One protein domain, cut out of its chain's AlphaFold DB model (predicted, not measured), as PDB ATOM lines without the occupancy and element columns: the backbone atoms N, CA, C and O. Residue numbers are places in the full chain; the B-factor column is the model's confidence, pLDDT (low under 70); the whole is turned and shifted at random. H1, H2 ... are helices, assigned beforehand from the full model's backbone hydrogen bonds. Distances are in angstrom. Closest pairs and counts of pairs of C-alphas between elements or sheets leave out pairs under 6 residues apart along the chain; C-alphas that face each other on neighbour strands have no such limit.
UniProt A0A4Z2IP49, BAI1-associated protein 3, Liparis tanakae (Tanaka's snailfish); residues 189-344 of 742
ATOM      1  N   VAL A 189     -13.398  -0.965 -10.548       89.62
ATOM      2  CA  VAL A 189     -12.261  -0.086 -10.866       89.62
ATOM      3  C   VAL A 189     -11.146  -0.872 -11.564       89.62
ATOM      4  O   VAL A 189     -10.650  -0.450 -12.611       89.62
ATOM      5  N   SER A 190     -10.776  -2.038 -11.025       90.06
ATOM      6  CA  SER A 190      -9.755  -2.916 -11.606       90.06
ATOM      7  C   SER A 190     -10.181  -3.484 -12.961       90.06
ATOM      8  O   SER A 190      -9.370  -3.507 -13.887       90.06
ATOM      9  N   ILE A 191     -11.443  -3.897 -13.112       90.75
ATOM     10  CA  ILE A 191     -11.979  -4.409 -14.385       90.75
ATOM     11  C   ILE A 191     -11.961  -3.306 -15.450       90.75
ATOM     12  O   ILE A 191     -11.416  -3.508 -16.537       90.75
ATOM     13  N   HIS A 192     -12.461  -2.110 -15.126       93.50
ATOM     14  CA  HIS A 192     -12.473  -0.979 -16.054       93.50
ATOM     15  C   HIS A 192     -11.058  -0.567 -16.482       93.50
ATOM     16  O   HIS A 192     -10.807  -0.297 -17.657       93.50
ATOM     17  N   LYS A 193     -10.101  -0.588 -15.547       94.56
ATOM     18  CA  LYS A 193      -8.679  -0.359 -15.829       94.56
ATOM     19  C   LYS A 193      -8.100  -1.408 -16.779       94.56
ATOM     20  O   LYS A 193      -7.404  -1.035 -17.719       94.56
ATOM     21  N   LYS A 194      -8.394  -2.700 -16.578       93.56
ATOM     22  CA  LYS A 194      -7.958  -3.782 -17.485       93.56
ATOM     23  C   LYS A 194      -8.519  -3.578 -18.898       93.56
ATOM     24  O   LYS A 194      -7.752  -3.646 -19.857       93.56
ATOM     25  N   LEU A 195      -9.813  -3.260 -19.018       94.69
ATOM     26  CA  LEU A 195     -10.463  -2.956 -20.300       94.69
ATOM     27  C   LEU A 195      -9.784  -1.780 -21.011       94.69
ATOM     28  O   LEU A 195      -9.389  -1.902 -22.170       94.69
ATOM     29  N   LEU A 196      -9.601  -0.657 -20.310       96.44
ATOM     30  CA  LEU A 196      -8.979   0.531 -20.891       96.44
ATOM     31  C   LEU A 196      -7.531   0.270 -21.315       96.44
ATOM     32  O   LEU A 196      -7.151   0.683 -22.408       96.44
ATOM     33  N   SER A 197      -6.730  -0.419 -20.499       95.12
ATOM     34  CA  SER A 197      -5.342  -0.746 -20.851       95.12
ATOM     35  C   SER A 197      -5.256  -1.552 -22.148       95.12
ATOM     36  O   SER A 197      -4.492  -1.180 -23.034       95.12
ATOM     37  N   GLN A 198      -6.089  -2.588 -22.307       94.75
ATOM     38  CA  GLN A 198      -6.113  -3.407 -23.525       94.75
ATOM     39  C   GLN A 198      -6.539  -2.605 -24.762       94.75
ATOM     40  O   GLN A 198      -5.928  -2.721 -25.823       94.75
ATOM     41  N   ILE A 199      -7.547  -1.737 -24.623       95.06
ATOM     42  CA  ILE A 199      -7.980  -0.847 -25.708       95.06
ATOM     43  C   ILE A 199      -6.854   0.123 -26.086       95.06
ATOM     44  O   ILE A 199      -6.574   0.304 -27.266       95.06
ATOM     45  N   VAL A 200      -6.184   0.739 -25.108       93.44
ATOM     46  CA  VAL A 200      -5.091   1.694 -25.355       93.44
ATOM     47  C   VAL A 200      -3.906   1.026 -26.054       93.44
ATOM     48  O   VAL A 200      -3.330   1.617 -26.970       93.44
ATOM     49  N   GLU A 201      -3.550  -0.193 -25.649       92.06
ATOM     50  CA  GLU A 201      -2.509  -0.998 -26.297       92.06
ATOM     51  C   GLU A 201      -2.874  -1.306 -27.752       92.06
ATOM     52  O   GLU A 201      -2.077  -1.034 -28.655       92.06
ATOM     53  N   TYR A 202      -4.095  -1.798 -27.985       92.19
ATOM     54  CA  TYR A 202      -4.596  -2.103 -29.321       92.19
ATOM     55  C   TYR A 202      -4.625  -0.860 -30.216       92.19
ATOM     56  O   TYR A 202      -4.059  -0.871 -31.307       92.19
ATOM     57  N   GLU A 203      -5.229   0.235 -29.760       90.94
ATOM     58  CA  GLU A 203      -5.377   1.462 -30.546       90.94
ATOM     59  C   GLU A 203      -4.017   2.057 -30.907       90.94
ATOM     60  O   GLU A 203      -3.781   2.384 -32.070       90.94
ATOM     61  N   HIS A 204      -3.082   2.131 -29.948       87.81
ATOM     62  CA  HIS A 204      -1.751   2.672 -30.222       87.81
ATOM     63  C   HIS A 204      -0.986   1.820 -31.245       87.81
ATOM     64  O   HIS A 204      -0.339   2.376 -32.129       87.81
ATOM     65  N   ALA A 205      -1.105   0.488 -31.180       87.81
ATOM     66  CA  ALA A 205      -0.465  -0.419 -32.137       87.81
ATOM     67  C   ALA A 205      -0.946  -0.210 -33.588       87.81
ATOM     68  O   ALA A 205      -0.221  -0.528 -34.529       87.81
ATOM     69  N   HIS A 206      -2.137   0.365 -33.784       86.44
ATOM     70  CA  HIS A 206      -2.720   0.636 -35.102       86.44
ATOM     71  C   HIS A 206      -2.517   2.088 -35.577       86.44
ATOM     72  O   HIS A 206      -2.980   2.470 -36.659       86.44
ATOM     73  N   VAL A 207      -1.787   2.916 -34.820       81.81
ATOM     74  CA  VAL A 207      -1.443   4.285 -35.227       81.81
ATOM     75  C   VAL A 207      -0.314   4.260 -36.262       81.81
ATOM     76  O   VAL A 207       0.831   3.963 -35.955       81.81
ATOM     77  N   LYS A 208      -0.619   4.663 -37.503       67.44
ATOM     78  CA  LYS A 208       0.361   4.765 -38.611       67.44
ATOM     79  C   LYS A 208       1.263   6.014 -38.565       67.44
ATOM     80  O   LYS A 208       2.088   6.204 -39.451       67.44
ATOM     81  N   ARG A 209       1.046   6.922 -37.607       66.88
ATOM     82  CA  ARG A 209       1.784   8.196 -37.464       66.88
ATOM     83  C   ARG A 209       2.955   8.040 -36.498       66.88
ATOM     84  O   ARG A 209       3.028   7.057 -35.772       66.88
ATOM     85  N   GLU A 210       3.838   9.039 -36.453       62.81
ATOM     86  CA  GLU A 210       4.891   9.087 -35.438       62.81
ATOM     87  C   GLU A 210       4.300   8.901 -34.022       62.81
ATOM     88  O   GLU A 210       3.358   9.623 -33.668       62.81
ATOM     89  N   PRO A 211       4.840   7.979 -33.199       58.22
ATOM     90  CA  PRO A 211       4.202   7.534 -31.951       58.22
ATOM     91  C   PRO A 211       3.846   8.675 -30.984       58.22
ATOM     92  O   PRO A 211       2.763   8.732 -30.409       58.22
ATOM     93  N   TYR A 212       4.720   9.680 -30.888       65.62
ATOM     94  CA  TYR A 212       4.580  10.806 -29.962       65.62
ATOM     95  C   TYR A 212       3.485  11.824 -30.338       65.62
ATOM     96  O   TYR A 212       3.259  12.775 -29.587       65.62
ATOM     97  N   ASN A 213       2.796  11.633 -31.468       71.50
ATOM     98  CA  ASN A 213       1.682  12.470 -31.918       71.50
ATOM     99  C   ASN A 213       0.307  11.853 -31.623       71.50
ATOM    100  O   ASN A 213      -0.716  12.492 -31.889       71.50
ATOM    101  N   TRP A 214       0.244  10.630 -31.081       84.75
ATOM    102  CA  TRP A 214      -1.040  10.046 -30.719       84.75
ATOM    103  C   TRP A 214      -1.637  10.760 -29.500       84.75
ATOM    104  O   TRP A 214      -0.997  10.945 -28.461       84.75
ATOM    105  N   ASN A 215      -2.887  11.195 -29.650       83.19
ATOM    106  CA  ASN A 215      -3.617  12.017 -28.686       83.19
ATOM    107  C   ASN A 215      -4.572  11.201 -27.798       83.19
ATOM    108  O   ASN A 215      -5.472  11.783 -27.189       83.19
ATOM    109  N   GLY A 216      -4.389   9.876 -27.744       85.19
ATOM    110  CA  GLY A 216      -5.183   8.973 -26.906       85.19
ATOM    111  C   GLY A 216      -6.635   8.834 -27.359       85.19
ATOM    112  O   GLY A 216      -7.519   8.630 -26.535       85.19
ATOM    113  N   ARG A 217      -6.916   9.028 -28.653       85.75
ATOM    114  CA  ARG A 217      -8.248   8.753 -29.204       85.75
ATOM    115  C   ARG A 217      -8.452   7.246 -29.293       85.75
ATOM    116  O   ARG A 217      -7.676   6.575 -29.963       85.75
ATOM    117  N   VAL A 218      -9.514   6.775 -28.653       89.31
ATOM    118  CA  VAL A 218     -10.065   5.425 -28.800       89.31
ATOM    119  C   VAL A 218     -11.218   5.456 -29.800       89.31
ATOM    120  O   VAL A 218     -11.890   6.485 -29.934       89.31
ATOM    121  N   CYS A 219     -11.436   4.367 -30.536       89.56
ATOM    122  CA  CYS A 219     -12.501   4.304 -31.528       89.56
ATOM    123  C   CYS A 219     -13.895   4.422 -30.879       89.56
ATOM    124  O   CYS A 219     -14.065   4.065 -29.707       89.56
ATOM    125  N   PRO A 220     -14.917   4.902 -31.617       90.12
ATOM    126  CA  PRO A 220     -16.255   5.087 -31.060       90.12
ATOM    127  C   PRO A 220     -16.842   3.824 -30.404       90.12
ATOM    128  O   PRO A 220     -17.326   3.946 -29.283       90.12
ATOM    129  N   PRO A 221     -16.736   2.609 -30.987       90.62
ATOM    130  CA  PRO A 221     -17.235   1.398 -30.329       90.62
ATOM    131  C   PRO A 221     -16.541   1.090 -28.995       90.62
ATOM    132  O   PRO A 221     -17.203   0.742 -28.018       90.62
ATOM    133  N   ALA A 222     -15.215   1.257 -28.926       92.56
ATOM    134  CA  ALA A 222     -14.455   1.051 -27.694       92.56
ATOM    135  C   ALA A 222     -14.818   2.093 -26.626       92.56
ATOM    136  O   ALA A 222     -14.957   1.760 -25.448       92.56
ATOM    137  N   TRP A 223     -15.026   3.348 -27.035       90.50
ATOM    138  CA  TRP A 223     -15.505   4.404 -26.145       90.50
ATOM    139  C   TRP A 223     -16.903   4.110 -25.592       90.50
ATOM    140  O   TRP A 223     -17.131   4.285 -24.393       90.50
ATOM    141  N   THR A 224     -17.814   3.614 -26.432       86.88
ATOM    142  CA  THR A 224     -19.154   3.179 -26.015       86.88
ATOM    143  C   THR A 224     -19.065   2.061 -24.981       86.88
ATOM    144  O   THR A 224     -19.663   2.178 -23.917       86.88
ATOM    145  N   ALA A 225     -18.256   1.025 -25.230       89.62
ATOM    146  CA  ALA A 225     -18.077  -0.084 -24.291       89.62
ATOM    147  C   ALA A 225     -17.520   0.378 -22.930       89.62
ATOM    148  O   ALA A 225     -18.035  -0.014 -21.881       89.62
ATOM    149  N   LEU A 226     -16.510   1.255 -22.935       92.38
ATOM    150  CA  LEU A 226     -15.960   1.845 -21.713       92.38
ATOM    151  C   LEU A 226     -17.012   2.671 -20.962       92.38
ATOM    152  O   LEU A 226     -17.148   2.531 -19.749       92.38
ATOM    153  N   THR A 227     -17.771   3.501 -21.677       88.75
ATOM    154  CA  THR A 227     -18.810   4.355 -21.087       88.75
ATOM    155  C   THR A 227     -19.919   3.511 -20.467       88.75
ATOM    156  O   THR A 227     -20.296   3.747 -19.322       88.75
ATOM    157  N   HIS A 228     -20.386   2.479 -21.173       85.38
ATOM    158  CA  HIS A 228     -21.406   1.563 -20.665       85.38
ATOM    159  C   HIS A 228     -20.933   0.869 -19.391       85.38
ATOM    160  O   HIS A 228     -21.643   0.898 -18.391       85.38
ATOM    161  N   HIS A 229     -19.714   0.320 -19.393       87.94
ATOM    162  CA  HIS A 229     -19.159  -0.310 -18.200       87.94
ATOM    163  C   HIS A 229     -19.074   0.679 -17.034       87.94
ATOM    164  O   HIS A 229     -19.465   0.342 -15.922       87.94
ATOM    165  N   ALA A 230     -18.555   1.890 -17.260       88.94
ATOM    166  CA  ALA A 230     -18.398   2.885 -16.202       88.94
ATOM    167  C   ALA A 230     -19.736   3.263 -15.555       88.94
ATOM    168  O   ALA A 230     -19.815   3.317 -14.331       88.94
ATOM    169  N   VAL A 231     -20.783   3.451 -16.362       82.44
ATOM    170  CA  VAL A 231     -22.117   3.783 -15.855       82.44
ATOM    171  C   VAL A 231     -22.769   2.589 -15.156       82.44
ATOM    172  O   VAL A 231     -23.247   2.729 -14.041       82.44
ATOM    173  N   GLN A 232     -22.706   1.389 -15.739       78.75
ATOM    174  CA  GLN A 232     -23.270   0.171 -15.134       78.75
ATOM    175  C   GLN A 232     -22.621  -0.212 -13.799       78.75
ATOM    176  O   GLN A 232     -23.212  -0.948 -13.009       78.75
ATOM    177  N   THR A 233     -21.390   0.244 -13.570       81.06
ATOM    178  CA  THR A 233     -20.625  -0.041 -12.355       81.06
ATOM    179  C   THR A 233     -20.531   1.145 -11.400       81.06
ATOM    180  O   THR A 233     -19.783   1.062 -10.426       81.06
ATOM    181  N   ASP A 234     -21.298   2.210 -11.661       80.94
ATOM    182  CA  ASP A 234     -21.381   3.421 -10.840       80.94
ATOM    183  C   ASP A 234     -20.006   4.077 -10.585       80.94
ATOM    184  O   ASP A 234     -19.743   4.618  -9.510       80.94
ATOM    185  N   LEU A 235     -19.098   4.024 -11.571       88.38
ATOM    186  CA  LEU A 235     -17.779   4.650 -11.446       88.38
ATOM    187  C   LEU A 235     -17.908   6.170 -11.478       88.38
ATOM    188  O   LEU A 235     -18.321   6.750 -12.489       88.38
ATOM    189  N   SER A 236     -17.463   6.820 -10.403       90.06
ATOM    190  CA  SER A 236     -17.504   8.278 -10.310       90.06
ATOM    191  C   SER A 236     -16.639   8.941 -11.398       90.06
ATOM    192  O   SER A 236     -15.664   8.338 -11.873       90.06
ATOM    193  N   PRO A 237     -16.937  10.195 -11.790       92.69
ATOM    194  CA  PRO A 237     -16.114  10.943 -12.744       92.69
ATOM    195  C   PRO A 237     -14.625  10.959 -12.369       92.69
ATOM    196  O   PRO A 237     -13.762  10.721 -13.219       92.69
ATOM    197  N   LEU A 238     -14.321  11.119 -11.077       95.06
ATOM    198  CA  LEU A 238     -12.958  11.070 -10.560       95.06
ATOM    199  C   LEU A 238     -12.311   9.693 -10.702       95.06
ATOM    200  O   LEU A 238     -11.165   9.600 -11.138       95.06
ATOM    201  N   GLN A 239     -13.024   8.611 -10.376       93.81
ATOM    202  CA  GLN A 239     -12.497   7.254 -10.551       93.81
ATOM    203  C   GLN A 239     -12.157   6.992 -12.022       93.81
ATOM    204  O   GLN A 239     -11.074   6.491 -12.325       93.81
ATOM    205  N   GLN A 240     -13.024   7.408 -12.949       94.69
ATOM    206  CA  GLN A 240     -12.750   7.317 -14.384       94.69
ATOM    207  C   GLN A 240     -11.530   8.159 -14.793       94.69
ATOM    208  O   GLN A 240     -10.687   7.690 -15.563       94.69
ATOM    209  N   ALA A 241     -11.398   9.385 -14.275       96.75
ATOM    210  CA  ALA A 241     -10.253  10.257 -14.538       96.75
ATOM    211  C   ALA A 241      -8.932   9.644 -14.038       96.75
ATOM    212  O   ALA A 241      -7.948   9.603 -14.783       96.75
ATOM    213  N   VAL A 242      -8.928   9.099 -12.818       96.88
ATOM    214  CA  VAL A 242      -7.780   8.414 -12.209       96.88
ATOM    215  C   VAL A 242      -7.395   7.171 -13.009       96.88
ATOM    216  O   VAL A 242      -6.217   7.002 -13.330       96.88
ATOM    217  N   ILE A 243      -8.360   6.329 -13.393       96.06
ATOM    218  CA  ILE A 243      -8.097   5.132 -14.207       96.06
ATOM    219  C   ILE A 243      -7.484   5.530 -15.555       96.06
ATOM    220  O   ILE A 243      -6.466   4.965 -15.957       96.06
ATOM    221  N   ARG A 244      -8.040   6.548 -16.228       96.56
ATOM    222  CA  ARG A 244      -7.480   7.067 -17.486       96.56
ATOM    223  C   ARG A 244      -6.045   7.547 -17.298       96.56
ATOM    224  O   ARG A 244      -5.173   7.138 -18.062       96.56
ATOM    225  N   TRP A 245      -5.778   8.367 -16.282       97.44
ATOM    226  CA  TRP A 245      -4.419   8.813 -15.973       97.44
ATOM    227  C   TRP A 245      -3.467   7.630 -15.770       97.44
ATOM    228  O   TRP A 245      -2.414   7.584 -16.403       97.44
ATOM    229  N   GLN A 246      -3.838   6.647 -14.951       96.62
ATOM    230  CA  GLN A 246      -3.005   5.477 -14.671       96.62
ATOM    231  C   GLN A 246      -2.699   4.659 -15.934       96.62
ATOM    232  O   GLN A 246      -1.540   4.312 -16.164       96.62
ATOM    233  N   CYS A 247      -3.701   4.380 -16.773       96.25
ATOM    234  CA  CYS A 247      -3.512   3.629 -18.018       96.25
ATOM    235  C   CYS A 247      -2.591   4.378 -18.990       96.25
ATOM    236  O   CYS A 247      -1.576   3.836 -19.430       96.25
ATOM    237  N   TYR A 248      -2.894   5.645 -19.291       96.25
ATOM    238  CA  TYR A 248      -2.130   6.415 -20.275       96.25
ATOM    239  C   TYR A 248      -0.730   6.801 -19.781       96.25
ATOM    240  O   TYR A 248       0.215   6.761 -20.565       96.25
ATOM    241  N   SER A 249      -0.552   7.152 -18.502       95.94
ATOM    242  CA  SER A 249       0.776   7.464 -17.946       95.94
ATOM    243  C   SER A 249       1.667   6.223 -17.881       95.94
ATOM    244  O   SER A 249       2.860   6.307 -18.171       95.94
ATOM    245  N   SER A 250       1.096   5.053 -17.566       95.44
ATOM    246  CA  SER A 250       1.831   3.790 -17.613       95.44
ATOM    247  C   SER A 250       2.234   3.434 -19.042       95.44
ATOM    248  O   SER A 250       3.409   3.160 -19.279       95.44
ATOM    249  N   HIS A 251       1.302   3.529 -19.998       93.88
ATOM    250  CA  HIS A 251       1.583   3.299 -21.417       93.88
ATOM    251  C   HIS A 251       2.620   4.275 -21.971       93.88
ATOM    252  O   HIS A 251       3.516   3.860 -22.687       93.88
ATOM    253  N   HIS A 252       2.582   5.554 -21.584       92.69
ATOM    254  CA  HIS A 252       3.563   6.549 -22.034       92.69
ATOM    255  C   HIS A 252       5.015   6.155 -21.726       92.69
ATOM    256  O   HIS A 252       5.915   6.453 -22.513       92.69
ATOM    257  N   ARG A 253       5.247   5.488 -20.585       91.50
ATOM    258  CA  ARG A 253       6.591   5.066 -20.165       91.50
ATOM    259  C   ARG A 253       7.155   3.942 -21.038       91.50
ATOM    260  O   ARG A 253       8.374   3.833 -21.130       91.50
ATOM    261  N   THR A 254       6.304   3.131 -21.668       88.19
ATOM    262  CA  THR A 254       6.709   2.047 -22.584       88.19
ATOM    263  C   THR A 254       6.620   2.474 -24.050       88.19
ATOM    264  O   THR A 254       7.515   2.183 -24.837       88.19
ATOM    265  N   GLN A 255       5.568   3.207 -24.410       87.00
ATOM    266  CA  GLN A 255       5.254   3.693 -25.746       87.00
ATOM    267  C   GLN A 255       4.957   5.193 -25.691       87.00
ATOM    268  O   GLN A 255       3.964   5.632 -25.117       87.00
ATOM    269  N   ARG A 256       5.813   6.006 -26.315       86.31
ATOM    270  CA  ARG A 256       5.761   7.471 -26.186       86.31
ATOM    271  C   ARG A 256       4.435   8.046 -26.692       86.31
ATOM    272  O   ARG A 256       4.161   8.006 -27.882       86.31
ATOM    273  N   LEU A 257       3.682   8.663 -25.784       88.25
ATOM    274  CA  LEU A 257       2.473   9.450 -26.065       88.25
ATOM    275  C   LEU A 257       2.748  10.956 -26.156       88.25
ATOM    276  O   LEU A 257       3.775  11.439 -25.676       88.25
ATOM    277  N   CYS A 258       1.790  11.717 -26.688       89.62
ATOM    278  CA  CYS A 258       1.860  13.175 -26.683       89.62
ATOM    279  C   CYS A 258       1.713  13.753 -25.260       89.62
ATOM    280  O   CYS A 258       0.725  13.493 -24.574       89.62
ATOM    281  N   TYR A 259       2.640  14.616 -24.830       93.25
ATOM    282  CA  TYR A 259       2.582  15.263 -23.507       93.25
ATOM    283  C   TYR A 259       1.352  16.164 -23.309       93.25
ATOM    284  O   TYR A 259       0.910  16.350 -22.177       93.25
ATOM    285  N   SER A 260       0.750  16.677 -24.390       93.25
ATOM    286  CA  SER A 260      -0.500  17.449 -24.301       93.25
ATOM    287  C   SER A 260      -1.671  16.607 -23.776       93.25
ATOM    288  O   SER A 260      -2.492  17.111 -23.008       93.25
ATOM    289  N   LEU A 261      -1.721  15.315 -24.128       93.81
ATOM    290  CA  LEU A 261      -2.702  14.371 -23.595       93.81
ATOM    291  C   LEU A 261      -2.492  14.177 -22.094       93.81
ATOM    292  O   LEU A 261      -3.451  14.282 -21.337       93.81
ATOM    293  N   LEU A 262      -1.253  13.917 -21.673       95.56
ATOM    294  CA  LEU A 262      -0.928  13.684 -20.265       95.56
ATOM    295  C   LEU A 262      -1.277  14.897 -19.400       95.56
ATOM    296  O   LEU A 262      -1.925  14.742 -18.370       95.56
ATOM    297  N   LEU A 263      -0.941  16.106 -19.858       95.69
ATOM    298  CA  LEU A 263      -1.320  17.341 -19.171       95.69
ATOM    299  C   LEU A 263      -2.845  17.506 -19.084       95.69
ATOM    300  O   LEU A 263      -3.359  17.927 -18.050       95.69
ATOM    301  N   ARG A 264      -3.588  17.162 -20.142       95.88
ATOM    302  CA  ARG A 264      -5.058  17.190 -20.110       95.88
ATOM    303  C   ARG A 264      -5.623  16.187 -19.102       95.88
ATOM    304  O   ARG A 264      -6.538  16.545 -18.376       95.88
ATOM    305  N   LEU A 265      -5.077  14.972 -19.039       96.94
ATOM    306  CA  LEU A 265      -5.502  13.954 -18.073       96.94
ATOM    307  C   LEU A 265      -5.256  14.406 -16.628       96.94
ATOM    308  O   LEU A 265      -6.148  14.265 -15.800       96.94
ATOM    309  N   LEU A 266      -4.096  15.010 -16.346       97.44
ATOM    310  CA  LEU A 266      -3.803  15.611 -15.038       97.44
ATOM    311  C   LEU A 266      -4.822  16.697 -14.672       97.44
ATOM    312  O   LEU A 266      -5.346  16.692 -13.564       97.44
ATOM    313  N   ARG A 267      -5.157  17.588 -15.616       97.00
ATOM    314  CA  ARG A 267      -6.189  18.621 -15.411       97.00
ATOM    315  C   ARG A 267      -7.566  18.030 -15.126       97.00
ATOM    316  O   ARG A 267      -8.281  18.582 -14.306       97.00
ATOM    317  N   THR A 268      -7.937  16.930 -15.781       96.94
ATOM    318  CA  THR A 268      -9.205  16.242 -15.496       96.94
ATOM    319  C   THR A 268      -9.208  15.633 -14.095       96.94
ATOM    320  O   THR A 268     -10.199  15.765 -13.394       96.94
ATOM    321  N   VAL A 269      -8.105  15.013 -13.657       97.25
ATOM    322  CA  VAL A 269      -7.996  14.495 -12.280       97.25
ATOM    323  C   VAL A 269      -8.105  15.622 -11.250       97.25
ATOM    324  O   VAL A 269      -8.758  15.438 -10.230       97.25
ATOM    325  N   ASP A 270      -7.486  16.776 -11.510       95.81
ATOM    326  CA  ASP A 270      -7.539  17.934 -10.607       95.81
ATOM    327  C   ASP A 270      -8.934  18.580 -10.560       95.81
ATOM    328  O   ASP A 270      -9.398  18.958  -9.490       95.81
ATOM    329  N   ALA A 271      -9.622  18.674 -11.704       96.69
ATOM    330  CA  ALA A 271     -10.959  19.262 -11.799       96.69
ATOM    331  C   ALA A 271     -12.035  18.429 -11.085       96.69
ATOM    332  O   ALA A 271     -12.928  18.990 -10.462       96.69
ATOM    333  N   GLU A 272     -11.930  17.101 -11.157       96.06
ATOM    334  CA  GLU A 272     -12.879  16.169 -10.534       96.06
ATOM    335  C   GLU A 272     -12.473  15.786  -9.098       96.06
ATOM    336  O   GLU A 272     -13.007  14.828  -8.546       96.06
ATOM    337  N   TRP A 273     -11.473  16.450  -8.504       95.88
ATOM    338  CA  TRP A 273     -10.839  15.978  -7.274       95.88
ATOM    339  C   TRP A 273     -11.781  15.983  -6.059       95.88
ATOM    340  O   TRP A 273     -12.203  17.027  -5.569       95.88
ATOM    341  N   ASP A 274     -12.008  14.789  -5.516       92.75
ATOM    342  CA  ASP A 274     -12.748  14.504  -4.292       92.75
ATOM    343  C   ASP A 274     -11.978  13.441  -3.479       92.75
ATOM    344  O   ASP A 274     -11.964  12.256  -3.839       92.75
ATOM    345  N   PRO A 275     -11.334  13.828  -2.361       87.38
ATOM    346  CA  PRO A 275     -10.603  12.904  -1.498       87.38
ATOM    347  C   PRO A 275     -11.450  11.748  -0.948       87.38
ATOM    348  O   PRO A 275     -10.898  10.701  -0.601       87.38
ATOM    349  N   ALA A 276     -12.773  11.907  -0.828       87.31
ATOM    350  CA  ALA A 276     -13.643  10.845  -0.328       87.31
ATOM    351  C   ALA A 276     -13.741   9.672  -1.318       87.31
ATOM    352  O   ALA A 276     -13.785   8.516  -0.895       87.31
ATOM    353  N   ALA A 277     -13.685   9.954  -2.622       83.69
ATOM    354  CA  ALA A 277     -13.868   8.970  -3.686       83.69
ATOM    355  C   ALA A 277     -12.603   8.159  -4.054       83.69
ATOM    356  O   ALA A 277     -12.698   7.207  -4.836       83.69
ATOM    357  N   VAL A 278     -11.425   8.504  -3.510       83.19
ATOM    358  CA  VAL A 278     -10.119   7.927  -3.918       83.19
ATOM    359  C   VAL A 278      -9.455   7.073  -2.829       83.19
ATOM    360  O   VAL A 278      -8.370   6.554  -3.050       83.19
ATOM    361  N   ARG A 279     -10.093   6.848  -1.677       81.31
ATOM    362  CA  ARG A 279      -9.471   6.172  -0.518       81.31
ATOM    363  C   ARG A 279      -9.038   4.721  -0.779       81.31
ATOM    364  O   ARG A 279      -9.629   3.995  -1.580       81.31
ATOM    365  N   GLY A 280      -8.035   4.266  -0.025       87.19
ATOM    366  CA  GLY A 280      -7.616   2.862   0.020       87.19
ATOM    367  C   GLY A 280      -6.703   2.467  -1.144       87.19
ATOM    368  O   GLY A 280      -5.653   3.068  -1.361       87.19
ATOM    369  N   ASP A 281      -7.062   1.417  -1.881       87.50
ATOM    370  CA  ASP A 281      -6.214   0.859  -2.946       87.50
ATOM    371  C   ASP A 281      -6.027   1.820  -4.122       87.50
ATOM    372  O   ASP A 281      -4.944   1.878  -4.709       87.50
ATOM    373  N   LEU A 282      -7.064   2.592  -4.454       89.12
ATOM    374  CA  LEU A 282      -7.018   3.548  -5.557       89.12
ATOM    375  C   LEU A 282      -6.052   4.704  -5.259       89.12
ATOM    376  O   LEU A 282      -5.296   5.101  -6.147       89.12
ATOM    377  N   GLU A 283      -6.015   5.167  -4.008       92.12
ATOM    378  CA  GLU A 283      -5.081   6.177  -3.499       92.12
ATOM    379  C   GLU A 283      -3.632   5.740  -3.692       92.12
ATOM    380  O   GLU A 283      -2.828   6.458  -4.289       92.12
ATOM    381  N   ARG A 284      -3.314   4.515  -3.248       92.38
ATOM    382  CA  ARG A 284      -1.971   3.931  -3.366       92.38
ATOM    383  C   ARG A 284      -1.557   3.801  -4.828       92.38
ATOM    384  O   ARG A 284      -0.467   4.232  -5.197       92.38
ATOM    385  N   GLN A 285      -2.446   3.289  -5.680       93.00
ATOM    386  CA  GLN A 285      -2.177   3.159  -7.114       93.00
ATOM    387  C   GLN A 285      -2.007   4.518  -7.812       93.00
ATOM    388  O   GLN A 285      -1.196   4.643  -8.733       93.00
ATOM    389  N   LEU A 286      -2.767   5.543  -7.410       95.12
ATOM    390  CA  LEU A 286      -2.623   6.898  -7.939       95.12
ATOM    391  C   LEU A 286      -1.282   7.504  -7.513       95.12
ATOM    392  O   LEU A 286      -0.547   7.989  -8.375       95.12
ATOM    393  N   SER A 287      -0.924   7.385  -6.234       94.50
ATOM    394  CA  SER A 287       0.374   7.810  -5.699       94.50
ATOM    395  C   SER A 287       1.541   7.160  -6.451       94.50
ATOM    396  O   SER A 287       2.433   7.854  -6.947       94.50
ATOM    397  N   ASP A 288       1.486   5.840  -6.661       94.69
ATOM    398  CA  ASP A 288       2.487   5.120  -7.451       94.69
ATOM    399  C   ASP A 288       2.551   5.603  -8.902       94.69
ATOM    400  O   ASP A 288       3.642   5.758  -9.453       94.69
ATOM    401  N   SER A 289       1.408   5.887  -9.531       96.25
ATOM    402  CA  SER A 289       1.388   6.392 -10.907       96.25
ATOM    403  C   SER A 289       2.052   7.768 -11.035       96.25
ATOM    404  O   SER A 289       2.840   7.978 -11.960       96.25
ATOM    405  N   PHE A 290       1.816   8.681 -10.085       95.31
ATOM    406  CA  PHE A 290       2.484   9.983 -10.046       95.31
ATOM    407  C   PHE A 290       3.983   9.836  -9.803       95.31
ATOM    408  O   PHE A 290       4.782  10.459 -10.506       95.31
ATOM    409  N   ARG A 291       4.381   8.975  -8.862       93.38
ATOM    410  CA  ARG A 291       5.789   8.695  -8.571       93.38
ATOM    411  C   ARG A 291       6.518   8.156  -9.802       93.38
ATOM    412  O   ARG A 291       7.534   8.718 -10.202       93.38
ATOM    413  N   LEU A 292       5.980   7.118 -10.439       95.44
ATOM    414  CA  LEU A 292       6.584   6.490 -11.617       95.44
ATOM    415  C   LEU A 292       6.654   7.442 -12.817       95.44
ATOM    416  O   LEU A 292       7.628   7.417 -13.571       95.44
ATOM    417  N   TYR A 293       5.638   8.289 -13.006       95.25
ATOM    418  CA  TYR A 293       5.661   9.325 -14.038       95.25
ATOM    419  C   TYR A 293       6.728  10.391 -13.753       95.25
ATOM    420  O   TYR A 293       7.471  10.781 -14.657       95.25
ATOM    421  N   THR A 294       6.848  10.816 -12.494       93.56
ATOM    422  CA  THR A 294       7.863  11.776 -12.045       93.56
ATOM    423  C   THR A 294       9.271  11.233 -12.272       93.56
ATOM    424  O   THR A 294      10.081  11.890 -12.919       93.56
ATOM    425  N   GLU A 295       9.550  10.012 -11.810       94.25
ATOM    426  CA  GLU A 295      10.843   9.333 -11.988       94.25
ATOM    427  C   GLU A 295      11.214   9.209 -13.471       94.25
ATOM    428  O   GLU A 295      12.350   9.489 -13.863       94.25
ATOM    429  N   HIS A 296      10.238   8.865 -14.319       95.50
ATOM    430  CA  HIS A 296      10.432   8.829 -15.764       95.50
ATOM    431  C   HIS A 296      10.808  10.210 -16.323       95.50
ATOM    432  O   HIS A 296      11.802  10.329 -17.038       95.50
ATOM    433  N   CYS A 297      10.071  11.265 -15.966       95.56
ATOM    434  CA  CYS A 297      10.361  12.623 -16.428       95.56
ATOM    435  C   CYS A 297      11.731  13.118 -15.945       95.56
ATOM    436  O   CYS A 297      12.468  13.700 -16.737       95.56
ATOM    437  N   LEU A 298      12.111  12.853 -14.692       95.88
ATOM    438  CA  LEU A 298      13.431  13.201 -14.152       95.88
ATOM    439  C   LEU A 298      14.561  12.496 -14.918       95.88
ATOM    440  O   LEU A 298      15.575  13.120 -15.230       95.88
ATOM    441  N   CYS A 299      14.371  11.229 -15.299       95.62
ATOM    442  CA  CYS A 299      15.316  10.502 -16.150       95.62
ATOM    443  C   CYS A 299      15.460  11.142 -17.545       95.62
ATOM    444  O   CYS A 299      16.567  11.242 -18.083       95.62
ATOM    445  N   LEU A 300      14.361  11.637 -18.124       95.50
ATOM    446  CA  LEU A 300      14.401  12.375 -19.388       95.50
ATOM    447  C   LEU A 300      15.059  13.756 -19.237       95.50
ATOM    448  O   LEU A 300      15.813  14.158 -20.120       95.50
ATOM    449  N   MET A 301      14.825  14.467 -18.126       96.12
ATOM    450  CA  MET A 301      15.486  15.749 -17.828       96.12
ATOM    451  C   MET A 301      16.998  15.578 -17.687       96.12
ATOM    452  O   MET A 301      17.757  16.361 -18.250       96.12
ATOM    453  N   LYS A 302      17.440  14.520 -17.002       96.12
ATOM    454  CA  LYS A 302      18.855  14.153 -16.885       96.12
ATOM    455  C   LYS A 302      19.520  13.990 -18.262       96.12
ATOM    456  O   LYS A 302      20.629  14.464 -18.469       96.12
ATOM    457  N   ASN A 303      18.812  13.390 -19.224       94.25
ATOM    458  CA  ASN A 303      19.301  13.134 -20.584       94.25
ATOM    459  C   ASN A 303      18.800  14.157 -21.625       94.25
ATOM    460  O   ASN A 303      18.785  13.877 -22.829       94.25
ATOM    461  N   MET A 304      18.380  15.353 -21.194       93.88
ATOM    462  CA  MET A 304      17.645  16.286 -22.058       93.88
ATOM    463  C   MET A 304      18.409  16.702 -23.321       93.88
ATOM    464  O   MET A 304      17.794  16.895 -24.363       93.88
ATOM    465  N   ARG A 305      19.746  16.784 -23.270       91.31
ATOM    466  CA  ARG A 305      20.576  17.212 -24.410       91.31
ATOM    467  C   ARG A 305      20.467  16.249 -25.595       91.31
ATOM    468  O   ARG A 305      20.598  16.677 -26.736       91.31
ATOM    469  N   GLN A 306      20.213  14.970 -25.315       92.19
ATOM    470  CA  GLN A 306      20.041  13.919 -26.316       92.19
ATOM    471  C   GLN A 306      18.565  13.736 -26.693       92.19
ATOM    472  O   GLN A 306      18.236  13.570 -27.864       92.19
ATOM    473  N   VAL A 307      17.665  13.778 -25.705       92.56
ATOM    474  CA  VAL A 307      16.231  13.509 -25.916       92.56
ATOM    475  C   VAL A 307      15.496  14.715 -26.518       92.56
ATOM    476  O   VAL A 307      14.587  14.544 -27.337       92.56
ATOM    477  N   PHE A 308      15.890  15.930 -26.131       93.75
ATOM    478  CA  PHE A 308      15.230  17.192 -26.471       93.75
ATOM    479  C   PHE A 308      16.213  18.245 -27.017       93.75
ATOM    480  O   PHE A 308      16.338  19.323 -26.438       93.75
ATOM    481  N   PRO A 309      16.922  17.969 -28.126       93.31
ATOM    482  CA  PRO A 309      17.949  18.870 -28.636       93.31
ATOM    483  C   PRO A 309      17.370  20.210 -29.118       93.31
ATOM    484  O   PRO A 309      16.343  20.249 -29.799       93.31
ATOM    485  N   CYS A 310      18.096  21.306 -28.860       89.94
ATOM    486  CA  CYS A 310      17.722  22.657 -29.309       89.94
ATOM    487  C   CYS A 310      17.625  22.813 -30.834       89.94
ATOM    488  O   CYS A 310      17.033  23.777 -31.304       89.94
ATOM    489  N   SER A 311      18.198  21.890 -31.612       90.19
ATOM    490  CA  SER A 311      18.109  21.895 -33.076       90.19
ATOM    491  C   SER A 311      16.710  21.550 -33.601       90.19
ATOM    492  O   SER A 311      16.426  21.789 -34.771       90.19
ATOM    493  N   SER A 312      15.825  21.000 -32.761       92.56
ATOM    494  CA  SER A 312      14.468  20.614 -33.148       92.56
ATOM    495  C   SER A 312      13.417  21.394 -32.360       92.56
ATOM    496  O   SER A 312      13.185  21.140 -31.176       92.56
ATOM    497  N   ALA A 313      12.695  22.287 -33.044       91.12
ATOM    498  CA  ALA A 313      11.579  23.034 -32.457       91.12
ATOM    499  C   ALA A 313      10.474  22.107 -31.909       91.12
ATOM    500  O   ALA A 313       9.892  22.371 -30.854       91.12
ATOM    501  N   ALA A 314      10.226  20.978 -32.582       90.62
ATOM    502  CA  ALA A 314       9.283  19.963 -32.119       90.62
ATOM    503  C   ALA A 314       9.765  19.279 -30.829       90.62
ATOM    504  O   ALA A 314       8.968  19.010 -29.930       90.62
ATOM    505  N   ALA A 315      11.069  19.011 -30.695       92.44
ATOM    506  CA  ALA A 315      11.626  18.442 -29.472       92.44
ATOM    507  C   ALA A 315      11.529  19.419 -28.291       92.44
ATOM    508  O   ALA A 315      11.094  19.012 -27.216       92.44
ATOM    509  N   ILE A 316      11.819  20.702 -28.517       93.50
ATOM    510  CA  ILE A 316      11.667  21.758 -27.509       93.50
ATOM    511  C   ILE A 316      10.206  21.929 -27.079       93.50
ATOM    512  O   ILE A 316       9.925  21.941 -25.884       93.50
ATOM    513  N   SER A 317       9.263  21.952 -28.025       92.38
ATOM    514  CA  SER A 317       7.828  22.055 -27.710       92.38
ATOM    515  C   SER A 317       7.338  20.866 -26.871       92.38
ATOM    516  O   SER A 317       6.573  21.026 -25.920       92.38
ATOM    517  N   ARG A 318       7.807  19.647 -27.184       92.69
ATOM    518  CA  ARG A 318       7.512  18.453 -26.374       92.69
ATOM    519  C   ARG A 318       8.106  18.564 -24.972       92.69
ATOM    520  O   ARG A 318       7.434  18.199 -24.011       92.69
ATOM    521  N   TYR A 319       9.328  19.072 -24.860       95.00
ATOM    522  CA  TYR A 319       9.994  19.234 -23.574       95.00
ATOM    523  C   TYR A 319       9.292  20.263 -22.687       95.00
ATOM    524  O   TYR A 319       9.050  20.002 -21.513       95.00
ATOM    525  N   GLU A 320       8.874  21.389 -23.265       94.88
ATOM    526  CA  GLU A 320       8.079  22.408 -22.583       94.88
ATOM    527  C   GLU A 320       6.769  21.830 -22.035       94.88
ATOM    528  O   GLU A 320       6.434  22.043 -20.869       94.88
ATOM    529  N   LEU A 321       6.041  21.051 -22.844       94.75
ATOM    530  CA  LEU A 321       4.810  20.389 -22.406       94.75
ATOM    531  C   LEU A 321       5.063  19.378 -21.283       94.75
ATOM    532  O   LEU A 321       4.267  19.312 -20.346       94.75
ATOM    533  N   MET A 322       6.161  18.620 -21.346       96.12
ATOM    534  CA  MET A 322       6.555  17.706 -20.273       96.12
ATOM    535  C   MET A 322       6.838  18.470 -18.973       96.12
ATOM    536  O   MET A 322       6.273  18.132 -17.936       96.12
ATOM    537  N   LEU A 323       7.661  19.524 -19.026       95.94
ATOM    538  CA  LEU A 323       7.991  20.352 -17.861       95.94
ATOM    539  C   LEU A 323       6.739  21.006 -17.264       95.94
ATOM    540  O   LEU A 323       6.567  20.996 -16.048       95.94
ATOM    541  N   ARG A 324       5.829  21.517 -18.105       95.31
ATOM    542  CA  ARG A 324       4.529  22.047 -17.662       95.31
ATOM    543  C   ARG A 324       3.659  20.978 -17.011       95.31
ATOM    544  O   ARG A 324       2.987  21.283 -16.035       95.31
ATOM    545  N   GLY A 325       3.669  19.746 -17.525       95.19
ATOM    546  CA  GLY A 325       2.983  18.604 -16.916       95.19
ATOM    547  C   GLY A 325       3.485  18.316 -15.504       95.19
ATOM    548  O   GLY A 325       2.692  18.237 -14.571       95.19
ATOM    549  N   VAL A 326       4.808  18.243 -15.341       94.00
ATOM    550  CA  VAL A 326       5.461  18.022 -14.043       94.00
ATOM    551  C   VAL A 326       5.182  19.178 -13.072       94.00
ATOM    552  O   VAL A 326       4.766  18.940 -11.940       94.00
ATOM    553  N   GLY A 327       5.333  20.429 -13.521       92.69
ATOM    554  CA  GLY A 327       5.059  21.615 -12.702       92.69
ATOM    555  C   GLY A 327       3.582  21.777 -12.329       92.69
ATOM    556  O   GLY A 327       3.266  22.199 -11.218       92.69
ATOM    557  N   PHE A 328       2.655  21.406 -13.219       94.25
ATOM    558  CA  PHE A 328       1.223  21.386 -12.914       94.25
ATOM    559  C   PHE A 328       0.908  20.329 -11.851       94.25
ATOM    560  O   PHE A 328       0.275  20.648 -10.849       94.25
ATOM    561  N   MET A 329       1.419  19.106 -12.027       92.56
ATOM    562  CA  MET A 329       1.195  17.990 -11.107       92.56
ATOM    563  C   MET A 329       1.607  18.314  -9.668       92.56
ATOM    564  O   MET A 329       0.852  18.019  -8.751       92.56
ATOM    565  N   GLN A 330       2.739  18.995  -9.461       88.81
ATOM    566  CA  GLN A 330       3.188  19.415  -8.124       88.81
ATOM    567  C   GLN A 330       2.179  20.327  -7.401       88.81
ATOM    568  O   GLN A 330       2.113  20.351  -6.170       88.81
ATOM    569  N   ASN A 331       1.395  21.098  -8.156       89.50
ATOM    570  CA  ASN A 331       0.453  22.065  -7.603       89.50
ATOM    571  C   ASN A 331      -0.947  21.491  -7.360       89.50
ATOM    572  O   ASN A 331      -1.679  22.072  -6.552       89.50
ATOM    573  N   MET A 332      -1.278  20.360  -7.992       93.19
ATOM    574  CA  MET A 332      -2.567  19.675  -7.864       93.19
ATOM    575  C   MET A 332      -2.868  19.304  -6.411       93.19
ATOM    576  O   MET A 332      -1.987  18.842  -5.676       93.19
ATOM    577  N   GLN A 333      -4.133  19.440  -6.010       91.69
ATOM    578  CA  GLN A 333      -4.575  18.979  -4.687       91.69
ATOM    579  C   GLN A 333      -4.421  17.462  -4.575       91.69
ATOM    580  O   GLN A 333      -3.884  16.970  -3.585       91.69
ATOM    581  N   ALA A 334      -4.755  16.747  -5.654       92.94
ATOM    582  CA  ALA A 334      -4.580  15.304  -5.766       92.94
ATOM    583  C   ALA A 334      -3.169  14.840  -5.385       92.94
ATOM    584  O   ALA A 334      -3.011  13.949  -4.553       92.94
ATOM    585  N   PHE A 335      -2.140  15.472  -5.955       92.25
ATOM    586  CA  PHE A 335      -0.746  15.114  -5.699       92.25
ATOM    587  C   PHE A 335      -0.346  15.383  -4.245       92.25
ATOM    588  O   PHE A 335       0.280  14.537  -3.611       92.25
ATOM    589  N   LYS A 336      -0.749  16.531  -3.688       90.31
ATOM    590  CA  LYS A 336      -0.462  16.894  -2.290       90.31
ATOM    591  C   LYS A 336      -1.116  15.933  -1.296       90.31
ATOM    592  O   LYS A 336      -0.508  15.632  -0.274       90.31
ATOM    593  N   THR A 337      -2.317  15.441  -1.601       90.31
ATOM    594  CA  THR A 337      -3.029  14.478  -0.753       90.31
ATOM    595  C   THR A 337      -2.392  13.090  -0.806       90.31
ATOM    596  O   THR A 337      -2.113  12.525   0.245       90.31
ATOM    597  N   VAL A 338      -2.129  12.546  -2.001       91.12
ATOM    598  CA  VAL A 338      -1.672  11.145  -2.140       91.12
ATOM    599  C   VAL A 338      -0.151  10.973  -2.060       91.12
ATOM    600  O   VAL A 338       0.342   9.856  -1.889       91.12
ATOM    601  N   CYS A 339       0.617  12.058  -2.186       87.88
ATOM    602  CA  CYS A 339       2.076  12.073  -2.069       87.88
ATOM    603  C   CYS A 339       2.551  13.096  -1.011       87.88
ATOM    604  O   CYS A 339       3.363  13.969  -1.329       87.88
ATOM    605  N   PRO A 340       2.114  12.991   0.260       79.19
ATOM    606  CA  PRO A 340       2.363  14.021   1.269       79.19
ATOM    607  C   PRO A 340       3.853  14.203   1.584       79.19
ATOM    608  O   PRO A 340       4.277  15.292   1.913       79.19
ATOM    609  N   LEU A 341       4.693  13.177   1.434       74.38
ATOM    610  CA  LEU A 341       6.130  13.276   1.737       74.38
ATOM    611  C   LEU A 341       6.974  13.860   0.585       74.38
ATOM    612  O   LEU A 341       8.174  14.065   0.741       74.38
ATOM    613  N   ARG A 342       6.378  14.119  -0.588       69.00
ATOM    614  CA  ARG A 342       7.074  14.578  -1.808       69.00
ATOM    615  C   ARG A 342       6.918  16.090  -2.004       69.00
ATOM    616  O   ARG A 342       6.532  16.552  -3.075       69.00
ATOM    617  N   HIS A 343       7.203  16.868  -0.962       62.19
ATOM    618  CA  HIS A 343       7.019  18.322  -0.997       62.19
ATOM    619  C   HIS A 343       8.031  19.066  -1.882       62.19
ATOM    620  O   HIS A 343       7.720  20.163  -2.344       62.19
ATOM    621  N   ASP A 344       9.200  18.479  -2.171       69.88
ATOM    622  CA  ASP A 344      10.288  19.188  -2.854       69.88
ATOM    623  C   ASP A 344      10.736  18.531  -4.170       69.88
ATOM    624  O   ASP A 344      11.871  18.088  -4.349       69.88
TER     625      ASP A 344
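Overview. This is residues 189 to 344 of the 742 residues of the protein "BAI1-associated protein 3" of Liparis tanakae (Tanaka's snailfish) (UniProt A0A4Z2IP49). Four helices, H3, H4, H6 and H8, make a splayed up-and-down bundle, each running against the one before it in the chain, and the hairpin of H1 and H2 packs on its H3 through H1. Short H9 crosses H6. The 156 printed residues hold nine named helices, H1 to H9 in order, and no named strand: all helix, packed part aligned, part crossed. The whole is compact, radius of gyration of the C-alphas 15.8 A, and flat, spanning 50 by 41 by 21 A.

Arrangement. H6, residues 281 to 302, touches the hub H3, residues 237 to 254, at 37 degrees, only just steep; their closest C-alphas, of Ser 289 and Gln 246, are 5.9 A apart. H3 forms a hairpin with H4, residues 259 to 271, closest C-alphas Ala 241 and Val 269, 5.3 A. H4 touches H8, residues 313 to 331, the same way at a shallow 19 degrees, closest C-alphas Leu 263 and Gly 325, 5.0 A. H9, residues 333 to 338, touches residues 283 to 290 of H6 alone, about perpendicular at 74 degrees, closest C-alphas Val 338 and Ser 287, 5.3 A. H1, residues 189 to 205, touches H3, closest C-alphas Ser 197 and Cys 247, 5.5 A, and forms a hairpin with H2, residues 220 to 232, closest C-alphas Ile 199 and Ala 222, 7.0 A. H5, residues 275 to 278, touches H3, closest C-alphas Val 278 and Gln 239, 7.1 A; H7, residues 304 to 307, is close to H6 but not clearly touching, closest C-alphas Val 307 and Leu 300, 6.9 A. Every O i to N i+4 pair is within hydrogen-bond range in H1, H2, H4, H6 and H9, 13 of 14 in H3 and 14 of 15 in H8; H5 and H7 are too short for one.

Along the chain. H6 is 31.6 A long, H8 27.2 A, H3 26.4 A and H1 24.3 A. H1 begins at C-alpha 189 (-12.261, -0.086, -10.866); H9 ends at C-alpha 338 (-1.672, 11.145, -2.140).

Size, cuts and confidence. The C-alphas farthest apart, of Gln 232 and Ser 311, are 50.1 A apart. The printed part has no cut; the link H1 to H2 is long, the others tight. Residues 208 to 212 and 342 to 344 have pLDDT under 70.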